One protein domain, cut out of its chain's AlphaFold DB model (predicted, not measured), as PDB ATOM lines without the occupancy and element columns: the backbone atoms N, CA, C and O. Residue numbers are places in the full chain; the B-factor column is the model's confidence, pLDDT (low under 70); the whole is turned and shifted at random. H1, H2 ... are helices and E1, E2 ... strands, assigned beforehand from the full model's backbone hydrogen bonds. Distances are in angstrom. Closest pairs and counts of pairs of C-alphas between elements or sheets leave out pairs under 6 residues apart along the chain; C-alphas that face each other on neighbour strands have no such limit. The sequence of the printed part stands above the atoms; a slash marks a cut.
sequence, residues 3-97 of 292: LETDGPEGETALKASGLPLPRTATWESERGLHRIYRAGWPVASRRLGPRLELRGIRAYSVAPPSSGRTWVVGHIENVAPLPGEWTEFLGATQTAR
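This is residues 3 to 97 of the 292 residues of the protein "PriCT_1 domain-containing protein" of Terrabacteria group bacterium ANGP1 (UniProt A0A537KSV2). A strongly twisted antiparallel sheet of six strands has H1 packed on one face, while H2 lies off to the side and its last residues, with the tail, stick out: residues 92 to 97 stand free. A long link, residues 56 to 68, loops from E5 to the far edge strand E6. The 95 printed residues hold two named helices and six named strands, in the order E1 H1 E2 E3 E4 E5 E6 H2; the class is mixed, helices and strands. The whole is compact, with a radius of gyration of the C-alphas of 13.0 A and spans of 40 by 27 by 24 A.

E1, residues 3 to 6, begins at C-alpha 3 (-57.208, -51.570, -206.781). H1, residues 7 to 16, measures 14.7 A. E2 is residues 26 to 29 and E3, residues 32 to 38, measures 20.2 A. E4 is residues 46 to 49, E5 52 to 55 and E6 69 to 73. H2, residues 84 to 95, measures 16.8 A and ends at C-alpha 95 (-72.769, -57.633, -220.485).

The sheet runs E4 E5 E1 E3 E2 E6. N 5 and O 33 join E1 and E3 within hydrogen-bond range at 2.9 A; N 34 and O 27 do so in the hairpin E2 and E3, at 2.9 A. H1 is on the sheet in two layers, helix on one face, at a height of 5.7 A; its closest C-alphas to E5 are Gly 10 and Leu 52, 4.7 A. E1, H1 and E2 form a split strand-helix-strand unit, E3 between the two strands, with a right-handed crossover. H2 is not on the sheet. H1 has every O i to N i+4 pair within range, H2 6 of 8.

The C-alphas farthest apart, of Ser 67 and Ala 96, are 40.0 A apart. The printed part has no cut, and the link E5 to E6 is long. The model's confidence is under 70 at residues 91 to 97.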
ATOM      1  N   LEU A   3     -56.456 -52.776-206.469       96.25
ATOM      2  CA  LEU A   3     -57.208 -51.570-206.781       96.25
ATOM      3  C   LEU A   3     -56.336 -50.355-206.446       96.25
ATOM      4  O   LEU A   3     -56.127 -50.045-205.272       96.25
ATOM      5  N   GLU A   4     -55.842 -49.699-207.491       96.56
ATOM      6  CA  GLU A   4     -54.881 -48.599-207.436       96.56
ATOM      7  C   GLU A   4     -55.597 -47.260-207.630       96.56
ATOM      8  O   GLU A   4     -56.364 -47.073-208.583       96.56
ATOM      9  N   THR A   5     -55.345 -46.331-206.716       96.62
ATOM     10  CA  THR A   5     -55.834 -44.954-206.757       96.62
ATOM     11  C   THR A   5     -54.661 -43.989-206.789       96.62
ATOM     12  O   THR A   5     -53.941 -43.838-205.802       96.62
ATOM     13  N   ASP A   6     -54.505 -43.279-207.907       92.00
ATOM     14  CA  ASP A   6     -53.440 -42.289-208.061       92.00
ATOM     15  C   ASP A   6     -53.895 -40.931-207.504       92.00
ATOM     16  O   ASP A   6     -54.607 -40.157-208.153       92.00
ATOM     17  N   GLY A   7     -53.472 -40.623-206.280       89.38
ATOM     18  CA  GLY A   7     -53.792 -39.373-205.594       89.38
ATOM     19  C   GLY A   7     -55.289 -39.147-205.294       89.38
ATOM     20  O   GLY A   7     -56.120 -40.055-205.402       89.38
ATOM     21  N   PRO A   8     -55.668 -37.912-204.905       90.69
ATOM     22  CA  PRO A   8     -57.020 -37.600-204.422       90.69
ATOM     23  C   PRO A   8     -58.138 -37.800-205.455       90.69
ATOM     24  O   PRO A   8     -59.286 -38.069-205.092       90.69
ATOM     25  N   GLU A   9     -57.814 -37.672-206.742       90.50
ATOM     26  CA  GLU A   9     -58.761 -37.873-207.843       90.50
ATOM     27  C   GLU A   9     -59.191 -39.344-207.932       90.50
ATOM     28  O   GLU A   9     -60.386 -39.625-208.009       90.50
ATOM     29  N   GLY A  10     -58.239 -40.280-207.817       92.19
ATOM     30  CA  GLY A  10     -58.526 -41.714-207.811       92.19
ATOM     31  C   GLY A  10     -59.383 -42.129-206.615       92.19
ATOM     32  O   GLY A  10     -60.358 -42.861-206.769       92.19
ATOM     33  N   GLU A  11     -59.079 -41.603-205.426       94.00
ATOM     34  CA  GLU A  11     -59.888 -41.822-204.218       94.00
ATOM     35  C   GLU A  11     -61.311 -41.264-204.355       94.00
ATOM     36  O   GLU A  11     -62.277 -41.889-203.916       94.00
ATOM     37  N   THR A  12     -61.460 -40.100-204.990       93.25
ATOM     38  CA  THR A  12     -62.776 -39.512-205.283       93.25
ATOM     39  C   THR A  12     -63.560 -40.383-206.259       93.25
ATOM     40  O   THR A  12     -64.720 -40.701-205.992       93.25
ATOM     41  N   ALA A  13     -62.928 -40.826-207.351       90.56
ATOM     42  CA  ALA A  13     -63.539 -41.734-208.318       90.56
ATOM     43  C   ALA A  13     -63.946 -43.066-207.666       90.56
ATOM     44  O   ALA A  13     -65.013 -43.607-207.960       90.56
ATOM     45  N   LEU A  14     -63.130 -43.570-206.737       93.69
ATOM     46  CA  LEU A  14     -63.423 -44.786-205.995       93.69
ATOM     47  C   LEU A  14     -64.637 -44.616-205.079       93.69
ATOM     48  O   LEU A  14     -65.547 -45.441-205.114       93.69
ATOM     49  N   LYS A  15     -64.699 -43.526-204.310       92.44
ATOM     50  CA  LYS A  15     -65.862 -43.211-203.464       92.44
ATOM     51  C   LYS A  15     -67.134 -43.039-204.291       92.44
ATOM     52  O   LYS A  15     -68.181 -43.552-203.906       92.44
ATOM     53  N   ALA A  16     -67.033 -42.382-205.446       91.56
ATOM     54  CA  ALA A  16     -68.154 -42.178-206.357       91.56
ATOM     55  C   ALA A  16     -68.714 -43.488-206.941       91.56
ATOM     56  O   ALA A  16     -69.865 -43.509-207.365       91.56
ATOM     57  N   SER A  17     -67.942 -44.584-206.935       88.31
ATOM     58  CA  SER A  17     -68.448 -45.894-207.369       88.31
ATOM     59  C   SER A  17     -69.545 -46.454-206.458       88.31
ATOM     60  O   SER A  17     -70.310 -47.309-206.896       88.31
ATOM     61  N   GLY A  18     -69.612 -46.009-205.195       91.69
ATOM     62  CA  GLY A  18     -70.565 -46.513-204.201       91.69
ATOM     63  C   GLY A  18     -70.369 -47.986-203.817       91.69
ATOM     64  O   GLY A  18     -71.184 -48.530-203.076       91.69
ATOM     65  N   LEU A  19     -69.313 -48.641-204.308       91.88
ATOM     66  CA  LEU A  19     -69.060 -50.053-204.045       91.88
ATOM     67  C   LEU A  19     -68.519 -50.261-202.625       91.88
ATOM     68  O   LEU A  19     -67.733 -49.443-202.135       91.88
ATOM     69  N   PRO A  20     -68.872 -51.377-201.964       92.88
ATOM     70  CA  PRO A  20     -68.337 -51.693-200.651       92.88
ATOM     71  C   PRO A  20     -66.827 -51.929-200.722       92.88
ATOM     72  O   PRO A  20     -66.316 -52.642-201.590       92.88
ATOM     73  N   LEU A  21     -66.112 -51.340-199.769       92.75
ATOM     74  CA  LEU A  21     -64.658 -51.406-199.657       92.75
ATOM     75  C   LEU A  21     -64.285 -51.909-198.265       92.75
ATOM     76  O   LEU A  21     -63.941 -51.104-197.394       92.75
ATOM     77  N   PRO A  22     -64.373 -53.228-198.010       93.44
ATOM     78  CA  PRO A  22     -63.948 -53.759-196.733       93.44
ATOM     79  C   PRO A  22     -62.467 -53.455-196.533       93.44
ATOM     80  O   PRO A  22     -61.673 -53.409-197.483       93.44
ATOM     81  N   ARG A  23     -62.109 -53.243-195.267       96.19
ATOM     82  CA  ARG A  23     -60.726 -53.030-194.865       96.19
ATOM     83  C   ARG A  23     -59.894 -54.237-195.301       96.19
ATOM     84  O   ARG A  23     -60.245 -55.372-194.993       96.19
ATOM     85  N   THR A  24     -58.804 -53.981-196.013       97.50
ATOM     86  CA  THR A  24     -57.919 -55.009-196.565       97.50
ATOM     87  C   THR A  24     -56.466 -54.547-196.512       97.50
ATOM     88  O   THR A  24     -56.201 -53.372-196.243       97.50
ATOM     89  N   ALA A  25     -55.541 -55.458-196.806       97.50
ATOM     90  CA  ALA A  25     -54.136 -55.153-197.038       97.50
ATOM     91  C   ALA A  25     -53.986 -53.975-198.017       97.50
ATOM     92  O   ALA A  25     -54.364 -54.069-199.190       97.50
ATOM     93  N   THR A  26     -53.453 -52.864-197.515       97.94
ATOM     94  CA  THR A  26     -53.300 -51.614-198.263       97.94
ATOM     95  C   THR A  26     -51.898 -51.073-198.068       97.94
ATOM     96  O   THR A  26     -51.429 -50.974-196.931       97.94
ATOM     97  N   TRP A  27     -51.248 -50.684-199.156       97.69
ATOM     98  CA  TRP A  27     -49.979 -49.965-199.103       97.69
ATOM     99  C   TRP A  27     -50.052 -48.681-199.909       97.69
ATOM    100  O   TRP A  27     -50.855 -48.535-200.829       97.69
ATOM    101  N   GLU A  28     -49.189 -47.754-199.535       96.75
ATOM    102  CA  GLU A  28     -48.938 -46.524-200.261       96.75
ATOM    103  C   GLU A  28     -47.685 -46.684-201.123       96.75
ATOM    104  O   GLU A  28     -46.733 -47.372-200.743       96.75
ATOM    105  N   SER A  29     -47.704 -46.067-202.299       94.38
ATOM    106  CA  SER A  29     -46.555 -45.832-203.166       94.38
ATOM    107  C   SER A  29     -46.439 -44.337-203.462       94.38
ATOM    108  O   SER A  29     -47.360 -43.575-203.185       94.38
ATOM    109  N   GLU A  30     -45.360 -43.912-204.121       90.94
ATOM    110  CA  GLU A  30     -45.199 -42.524-204.590       90.94
ATOM    111  C   GLU A  30     -46.362 -42.007-205.458       90.94
ATOM    112  O   GLU A  30     -46.551 -40.799-205.585       90.94
ATOM    113  N   ARG A  31     -47.127 -42.907-206.093       86.94
ATOM    114  CA  ARG A  31     -48.240 -42.548-206.986       86.94
ATOM    115  C   ARG A  31     -49.592 -42.528-206.284       86.94
ATOM    116  O   ARG A  31     -50.481 -41.797-206.722       86.94
ATOM    117  N   GLY A  32     -49.734 -43.271-205.189       93.44
ATOM    118  CA  GLY A  32     -50.975 -43.360-204.434       93.44
ATOM    119  C   GLY A  32     -51.176 -44.702-203.739       93.44
ATOM    120  O   GLY A  32     -50.214 -45.404-203.412       93.44
ATOM    121  N   LEU A  33     -52.437 -45.041-203.474       96.81
ATOM    122  CA  LEU A  33     -52.812 -46.178-202.639       96.81
ATOM    123  C   LEU A  33     -53.154 -47.407-203.473       96.81
ATOM    124  O   LEU A  33     -53.802 -47.330-204.510       96.81
ATOM    125  N   HIS A  34     -52.784 -48.562-202.941       97.50
ATOM    126  CA  HIS A  34     -53.087 -49.863-203.509       97.50
ATOM    127  C   HIS A  34     -53.824 -50.710-202.485       97.50
ATOM    128  O   HIS A  34     -53.346 -50.879-201.363       97.50
ATOM    129  N   ARG A  35     -54.975 -51.268-202.869       97.31
ATOM    130  CA  ARG A  35     -55.798 -52.147-202.024       97.31
ATOM    131  C   ARG A  35     -55.900 -53.519-202.671       97.31
ATOM    132  O   ARG A  35     -56.499 -53.655-203.739       97.31
ATOM    133  N   ILE A  36     -55.360 -54.552-202.025       96.62
ATOM    134  CA  ILE A  36     -55.460 -55.918-202.558       96.62
ATOM    135  C   ILE A  36     -56.702 -56.612-202.025       96.62
ATOM    136  O   ILE A  36     -56.928 -56.672-200.823       96.62
ATOM    137  N   TYR A  37     -57.440 -57.253-202.928       95.69
ATOM    138  CA  TYR A  37     -58.550 -58.141-202.596       95.69
ATOM    139  C   TYR A  37     -58.351 -59.531-203.199       95.69
ATOM    140  O   TYR A  37     -57.860 -59.685-204.329       95.69
ATOM    141  N   ARG A  38     -58.785 -60.560-202.468       94.00
ATOM    142  CA  ARG A  38     -58.863 -61.936-202.967       94.00
ATOM    143  C   ARG A  38     -60.158 -62.107-203.756       94.00
ATOM    144  O   ARG A  38     -61.240 -62.098-203.182       94.00
ATOM    145  N   ALA A  39     -60.036 -62.286-205.066       90.38
ATOM    146  CA  ALA A  39     -61.159 -62.643-205.926       90.38
ATOM    147  C   ALA A  39     -61.229 -64.169-206.079       90.38
ATOM    148  O   ALA A  39     -60.192 -64.817-206.220       90.38
ATOM    149  N   GLY A  40     -62.440 -64.731-206.073       85.31
ATOM    150  CA  GLY A  40     -62.672 -66.163-206.306       85.31
ATOM    151  C   GLY A  40     -62.638 -66.572-207.785       85.31
ATOM    152  O   GLY A  40     -62.808 -67.744-208.098       85.31
ATOM    153  N   TRP A  41     -62.437 -65.618-208.697       83.31
ATOM    154  CA  TRP A  41     -62.430 -65.822-210.146       83.31
ATOM    155  C   TRP A  41     -61.377 -64.931-210.828       83.31
ATOM    156  O   TRP A  41     -60.904 -63.955-210.233       83.31
ATOM    157  N   PRO A  42     -60.997 -65.228-212.085       80.62
ATOM    158  CA  PRO A  42     -60.101 -64.373-212.855       80.62
ATOM    159  C   PRO A  42     -60.723 -62.995-213.129       80.62
ATOM    160  O   PRO A  42     -61.669 -62.867-213.902       80.62
ATOM    161  N   VAL A  43     -60.166 -61.943-212.527       85.50
ATOM    162  CA  VAL A  43     -60.559 -60.551-212.803       85.50
ATOM    163  C   VAL A  43     -59.602 -59.968-213.835       85.50
ATOM    164  O   VAL A  43     -58.397 -60.049-213.634       85.50
ATOM    165  N   ALA A  44     -60.092 -59.388-214.932       84.38
ATOM    166  CA  ALA A  44     -59.246 -58.718-215.925       84.38
ATOM    167  C   ALA A  44     -58.861 -57.299-215.478       84.38
ATOM    168  O   ALA A  44     -59.659 -56.613-214.841       84.38
ATOM    169  N   SER A  45     -57.663 -56.838-215.849       87.88
ATOM    170  CA  SER A  45     -57.250 -55.453-215.594       87.88
ATOM    171  C   SER A  45     -58.095 -54.459-216.392       87.88
ATOM    172  O   SER A  45     -58.374 -54.690-217.570       87.88
ATOM    173  N   ARG A  46     -58.486 -53.342-215.771       88.69
ATOM    174  CA  ARG A  46     -59.286 -52.287-216.409       88.69
ATOM    175  C   ARG A  46     -59.200 -50.968-215.648       88.69
ATOM    176  O   ARG A  46     -59.113 -50.960-214.426       88.69
ATOM    177  N   ARG A  47     -59.330 -49.852-216.361       90.12
ATOM    178  CA  ARG A  47     -59.553 -48.537-215.751       90.12
ATOM    179  C   ARG A  47     -61.031 -48.387-215.390       90.12
ATOM    180  O   ARG A  47     -61.887 -48.646-216.236       90.12
ATOM    181  N   LEU A  48     -61.322 -48.007-214.147       88.38
ATOM    182  CA  LEU A  48     -62.689 -47.827-213.636       88.38
ATOM    183  C   LEU A  48     -63.124 -46.359-213.624       88.38
ATOM    184  O   LEU A  48     -64.315 -46.078-213.672       88.38
ATOM    185  N   GLY A  49     -62.166 -45.436-213.583       88.44
ATOM    186  CA  GLY A  49     -62.416 -44.001-213.582       88.44
ATOM    187  C   GLY A  49     -61.120 -43.202-213.721       88.44
ATOM    188  O   GLY A  49     -60.047 -43.796-213.897       88.44
ATOM    189  N   PRO A  50     -61.195 -41.863-213.669       86.94
ATOM    190  CA  PRO A  50     -60.012 -41.013-213.621       86.94
ATOM    191  C   PRO A  50     -59.115 -41.435-212.457       86.94
ATOM    192  O   PRO A  50     -59.571 -41.499-211.318       86.94
ATOM    193  N   ARG A  51     -57.860 -41.792-212.762       92.94
ATOM    194  CA  ARG A  51     -56.857 -42.224-211.772       92.94
ATOM    195  C   ARG A  51     -57.282 -43.393-210.865       92.94
ATOM    196  O   ARG A  51     -56.734 -43.553-209.780       92.94
ATOM    197  N   LEU A  52     -58.237 -44.213-211.312       93.69
ATOM    198  CA  LEU A  52     -58.686 -45.422-210.622       93.69
ATOM    199  C   LEU A  52     -58.522 -46.631-211.542       93.69
ATOM    200  O   LEU A  52     -59.249 -46.786-212.535       93.69
ATOM    201  N   GLU A  53     -57.593 -47.508-211.187       93.94
ATOM    202  CA  GLU A  53     -57.252 -48.690-211.971       93.94
ATOM    203  C   GLU A  53     -57.444 -49.975-211.173       93.94
ATOM    204  O   GLU A  53     -57.105 -50.086-210.000       93.94
ATOM    205  N   LEU A  54     -58.001 -50.981-211.839       94.56
ATOM    206  CA  LEU A  54     -58.067 -52.340-211.339       94.56
ATOM    207  C   LEU A  54     -57.018 -53.168-212.071       94.56
ATOM    208  O   LEU A  54     -57.059 -53.308-213.296       94.56
ATOM    209  N   ARG A  55     -56.108 -53.768-211.311       93.81
ATOM    210  CA  ARG A  55     -55.079 -54.692-211.782       93.81
ATOM    211  C   ARG A  55     -55.480 -56.125-211.460       93.81
ATOM    212  O   ARG A  55     -55.599 -56.547-210.305       93.81
ATOM    213  N   GLY A  56     -55.734 -56.868-212.524       89.38
ATOM    214  CA  GLY A  56     -56.235 -58.226-212.495       89.38
ATOM    215  C   GLY A  56     -55.195 -59.260-212.916       89.38
ATOM    216  O   GLY A  56     -53.987 -59.068-212.783       89.38
ATOM    217  N   ILE A  57     -55.671 -60.378-213.460       82.12
ATOM    218  CA  ILE A  57     -54.829 -61.414-214.049       82.12
ATOM    219  C   ILE A  57     -53.923 -60.829-215.140       82.12
ATOM    220  O   ILE A  57     -54.332 -59.960-215.910       82.12
ATOM    221  N   ARG A  58     -52.691 -61.346-215.229       76.62
ATOM    222  CA  ARG A  58     -51.637 -60.892-216.160       76.62
ATOM    223  C   ARG A  58     -51.105 -59.471-215.908       76.62
ATOM    224  O   ARG A  58     -50.249 -59.029-216.669       76.62
ATOM    225  N   ALA A  59     -51.557 -58.783-214.862       82.12
ATOM    226  CA  ALA A  59     -50.864 -57.626-214.305       82.12
ATOM    227  C   ALA A  59     -50.057 -58.041-213.069       82.12
ATOM    228  O   ALA A  59     -50.363 -59.043-212.422       82.12
ATOM    229  N   TYR A  60     -49.022 -57.269-212.756       85.19
ATOM    230  CA  TYR A  60     -48.249 -57.411-211.529       85.19
ATOM    231  C   TYR A  60     -48.297 -56.104-210.737       85.19
ATOM    232  O   TYR A  60     -48.338 -55.007-211.308       85.19
ATOM    233  N   SER A  61     -48.281 -56.246-209.417       90.06
ATOM    234  CA  SER A  61     -48.155 -55.147-208.465       90.06
ATOM    235  C   SER A  61     -46.951 -55.426-207.584       90.06
ATOM    236  O   SER A  61     -46.674 -56.572-207.233       90.06
ATOM    237  N   VAL A  62     -46.209 -54.371-207.273       89.44
ATOM    238  CA  VAL A  62     -45.024 -54.442-206.423       89.44
ATOM    239  C   VAL A  62     -45.447 -53.941-205.047       89.44
ATOM    240  O   VAL A  62     -45.922 -52.812-204.941       89.44
ATOM    241  N   ALA A  63     -45.330 -54.792-204.029       91.62
ATOM    242  CA  ALA A  63     -45.772 -54.521-202.660       91.62
ATOM    243  C   ALA A  63     -44.570 -54.272-201.723       91.62
ATOM    244  O   ALA A  63     -43.433 -54.608-202.082       91.62
ATOM    245  N   PRO A  64     -44.770 -53.687-200.530       93.75
ATOM    246  CA  PRO A  64     -43.712 -53.575-199.530       93.75
ATOM    247  C   PRO A  64     -43.186 -54.965-199.108       93.75
ATOM    248  O   PRO A  64     -43.947 -55.937-199.150       93.75
ATOM    249  N   PRO A  65     -41.913 -55.084-198.682       89.88
ATOM    250  CA  PRO A  65     -40.985 -54.004-198.317       89.88
ATOM    251  C   PRO A  65     -40.098 -53.482-199.470       89.88
ATOM    252  O   PRO A  65     -38.963 -53.075-199.247       89.88
ATOM    253  N   SER A  66     -40.573 -53.495-200.718       87.94
ATOM    254  CA  SER A  66     -39.851 -52.840-201.820       87.94
ATOM    255  C   SER A  66     -39.724 -51.316-201.636       87.94
ATOM    256  O   SER A  66     -40.572 -50.678-201.013       87.94
ATOM    257  N   SER A  67     -38.666 -50.730-202.212       90.25
ATOM    258  CA  SER A  67     -38.354 -49.297-202.092       90.25
ATOM    259  C   SER A  67     -39.522 -48.387-202.509       90.25
ATOM    260  O   SER A  67     -40.231 -48.674-203.483       90.25
ATOM    261  N   GLY A  68     -39.725 -47.298-201.759       90.19
ATOM    262  CA  GLY A  68     -40.767 -46.291-202.005       90.19
ATOM    263  C   GLY A  68     -42.198 -46.752-201.704       90.19
ATOM    264  O   GLY A  68     -43.143 -46.176-202.245       90.19
ATOM    265  N   ARG A  69     -42.380 -47.824-200.918       95.06
ATOM    266  CA  ARG A  69     -43.702 -48.376-200.584       95.06
ATOM    267  C   ARG A  69     -43.808 -48.774-199.122       95.06
ATOM    268  O   ARG A  69     -42.923 -49.445-198.596       95.06
ATOM    269  N   THR A  70     -44.944 -48.459-198.509       96.44
ATOM    270  CA  THR A  70     -45.173 -48.707-197.080       96.44
ATOM    271  C   THR A  70     -46.571 -49.257-196.846       96.44
ATOM    272  O   THR A  70     -47.549 -48.731-197.374       96.44
ATOM    273  N   TRP A  71     -46.681 -50.321-196.047       97.06
ATOM    274  CA  TRP A  71     -47.978 -50.829-195.599       97.06
ATOM    275  C   TRP A  71     -48.670 -49.780-194.723       97.06
ATOM    276  O   TRP A  71     -48.095 -49.322-193.740       97.06
ATOM    277  N   VAL A  72     -49.908 -49.425-195.064       96.81
ATOM    278  CA  VAL A  72     -50.728 -48.464-194.301       96.81
ATOM    279  C   VAL A  72     -51.911 -49.139-193.611       96.81
ATOM    280  O   VAL A  72     -52.424 -48.643-192.610       96.81
ATOM    281  N   VAL A  73     -52.343 -50.299-194.110       95.69
ATOM    282  CA  VAL A  73     -53.367 -51.127-193.472       95.69
ATOM    283  C   VAL A  73     -52.994 -52.595-193.608       95.69
ATOM    284  O   VAL A  73     -53.006 -53.124-194.715       95.69
ATOM    285  N   GLY A  74     -52.740 -53.258-192.478       93.75
ATOM    286  CA  GLY A  74     -52.393 -54.681-192.444       93.75
ATOM    287  C   GLY A  74     -51.172 -55.024-193.301       93.75
ATOM    288  O   GLY A  74     -50.408 -54.152-193.710       93.75
ATOM    289  N   HIS A  75     -51.019 -56.309-193.584       93.69
ATOM    290  CA  HIS A  75     -49.972 -56.869-194.431       93.69
ATOM    291  C   HIS A  75     -50.577 -57.850-195.441       93.69
ATOM    292  O   HIS A  75     -51.795 -58.030-195.498       93.69
ATOM    293  N   ILE A  76     -49.742 -58.482-196.267       90.50
ATOM    294  CA  ILE A  76     -50.191 -59.361-197.356       90.50
ATOM    295  C   ILE A  76     -51.027 -60.560-196.861       90.50
ATOM    296  O   ILE A  76     -51.885 -61.068-197.580       90.50
ATOM    297  N   GLU A  77     -50.841 -60.981-195.614       90.00
ATOM    298  CA  GLU A  77     -51.636 -62.002-194.930       90.00
ATOM    299  C   GLU A  77     -53.056 -61.532-194.564       90.00
ATOM    300  O   GLU A  77     -53.956 -62.355-194.397       90.00
ATOM    301  N   ASN A  78     -53.304 -60.219-194.507       92.75
ATOM    302  CA  ASN A  78     -54.592 -59.613-194.152       92.75
ATOM    303  C   ASN A  78     -55.446 -59.245-195.379       92.75
ATOM    304  O   ASN A  78     -56.289 -58.347-195.314       92.75
ATOM    305  N   VAL A  79     -55.230 -59.911-196.515       95.75
ATOM    306  CA  VAL A  79     -56.023 -59.686-197.729       95.75
ATOM    307  C   VAL A  79     -57.459 -60.170-197.525       95.75
ATOM    308  O   VAL A  79     -57.718 -61.369-197.376       95.75
ATOM    309  N   ALA A  80     -58.397 -59.230-197.580       96.06
ATOM    310  CA  ALA A  80     -59.824 -59.484-197.490       96.06
ATOM    311  C   ALA A  80     -60.377 -60.096-198.791       96.06
ATOM    312  O   ALA A  80     -59.839 -59.856-199.883       96.06
ATOM    313  N   PRO A  81     -61.470 -60.874-198.711       94.94
ATOM    314  CA  PRO A  81     -62.214 -61.275-199.896       94.94
ATOM    315  C   PRO A  81     -62.813 -60.052-200.603       94.94
ATOM    316  O   PRO A  81     -63.189 -59.064-199.971       94.94
ATOM    317  N   LEU A  82     -62.904 -60.133-201.926       92.25
ATOM    318  CA  LEU A  82     -63.623 -59.169-202.748       92.25
ATOM    319  C   LEU A  82     -65.139 -59.307-202.498       92.25
ATOM    320  O   LEU A  82     -65.642 -60.423-202.651       92.25
ATOM    321  N   PRO A  83     -65.872 -58.232-202.140       90.94
ATOM    322  CA  PRO A  83     -67.322 -58.311-201.950       90.94
ATOM    323  C   PRO A  83     -68.088 -58.754-203.201       90.94
ATOM    324  O   PRO A  83     -67.642 -58.535-204.329       90.94
ATOM    325  N   GLY A  84     -69.264 -59.354-203.007       87.81
ATOM    326  CA  GLY A  84     -70.084 -59.904-204.093       87.81
ATOM    327  C   GLY A  84     -70.569 -58.843-205.086       87.81
ATOM    328  O   GLY A  84     -70.603 -59.106-206.285       87.81
ATOM    329  N   GLU A  85     -70.815 -57.625-204.615       90.88
ATOM    330  CA  GLU A  85     -71.243 -56.453-205.387       90.88
ATOM    331  C   GLU A  85     -70.200 -56.056-206.436       90.88
ATOM    332  O   GLU A  85     -70.530 -55.560-207.514       90.88
ATOM    333  N   TRP A  86     -68.919 -56.333-206.166       90.75
ATOM    334  CA  TRP A  86     -67.877 -56.175-207.173       90.75
ATOM    335  C   TRP A  86     -68.021 -57.195-208.293       90.75
ATOM    336  O   TRP A  86     -67.760 -56.845-209.436       90.75
ATOM    337  N   THR A  87     -68.451 -58.427-208.013       84.62
ATOM    338  CA  THR A  87     -68.742 -59.431-209.053       84.62
ATOM    339  C   THR A  87     -69.793 -58.910-210.016       84.62
ATOM    340  O   THR A  87     -69.589 -58.960-211.226       84.62
ATOM    341  N   GLU A  88     -70.885 -58.362-209.487       83.19
ATOM    342  CA  GLU A  88     -71.965 -57.790-210.287       83.19
ATOM    343  C   GLU A  88     -71.496 -56.552-211.038       83.19
ATOM    344  O   GLU A  88     -71.689 -56.463-212.242       83.19
ATOM    345  N   PHE A  89     -70.782 -55.632-210.393       85.69
ATOM    346  CA  PHE A  89     -70.246 -54.451-211.066       85.69
ATOM    347  C   PHE A  89     -69.243 -54.806-212.172       85.69
ATOM    348  O   PHE A  89     -69.242 -54.196-213.243       85.69
ATOM    349  N   LEU A  90     -68.380 -55.797-211.936       85.12
ATOM    350  CA  LEU A  90     -67.385 -56.301-212.887       85.12
ATOM    351  C   LEU A  90     -68.030 -57.133-214.011       85.12
ATOM    352  O   LEU A  90     -67.546 -57.078-215.143       85.12
ATOM    353  N   GLY A  91     -69.113 -57.856-213.711       69.50
ATOM    354  CA  GLY A  91     -69.857 -58.739-214.615       69.50
ATOM    355  C   GLY A  91     -70.940 -58.036-215.444       69.50
ATOM    356  O   GLY A  91     -71.052 -58.293-216.639       69.50
ATOM    357  N   ALA A  92     -71.671 -57.077-214.877       53.31
ATOM    358  CA  ALA A  92     -72.675 -56.255-215.561       53.31
ATOM    359  C   ALA A  92     -72.038 -55.290-216.574       53.31
ATOM    360  O   ALA A  92     -72.606 -54.991-217.620       53.31
ATOM    361  N   THR A  93     -70.798 -54.855-216.331       49.16
ATOM    362  CA  THR A  93     -70.004 -54.156-217.360       49.16
ATOM    363  C   THR A  93     -69.414 -55.098-218.411       49.16
ATOM    364  O   THR A  93     -68.959 -54.625-219.452       49.16
ATOM    365  N   GLN A  94     -69.439 -56.414-218.178       44.06
ATOM    366  CA  GLN A  94     -69.114 -57.422-219.186       44.06
ATOM    367  C   GLN A  94     -70.302 -57.639-220.142       44.06
ATOM    368  O   GLN A  94     -70.077 -57.799-221.336       44.06
ATOM    369  N   THR A  95     -71.549 -57.538-219.658       36.97
ATOM    370  CA  THR A  95     -72.769 -57.633-220.485       36.97
ATOM    371  C   THR A  95     -73.160 -56.313-221.161       36.97
ATOM    372  O   THR A  95     -73.600 -56.331-222.306       36.97
ATOM    373  N   ALA A  96     -72.920 -55.152-220.538       36.66
ATOM    374  CA  ALA A  96     -73.208 -53.839-221.139       36.66
ATOM    375  C   ALA A  96     -72.207 -53.408-222.236       36.66
ATOM    376  O   ALA A  96     -72.418 -52.408-222.920       36.66
ATOM    377  N   ARG A  97     -71.118 -54.165-222.431       35.34
ATOM    378  CA  ARG A  97     -70.200 -54.030-223.577       35.34
ATOM    379  C   ARG A  97     -70.359 -55.134-224.619       35.34
ATOM    380  O   ARG A  97     -69.568 -55.185-225.559       35.34
TER     381      ARG A  97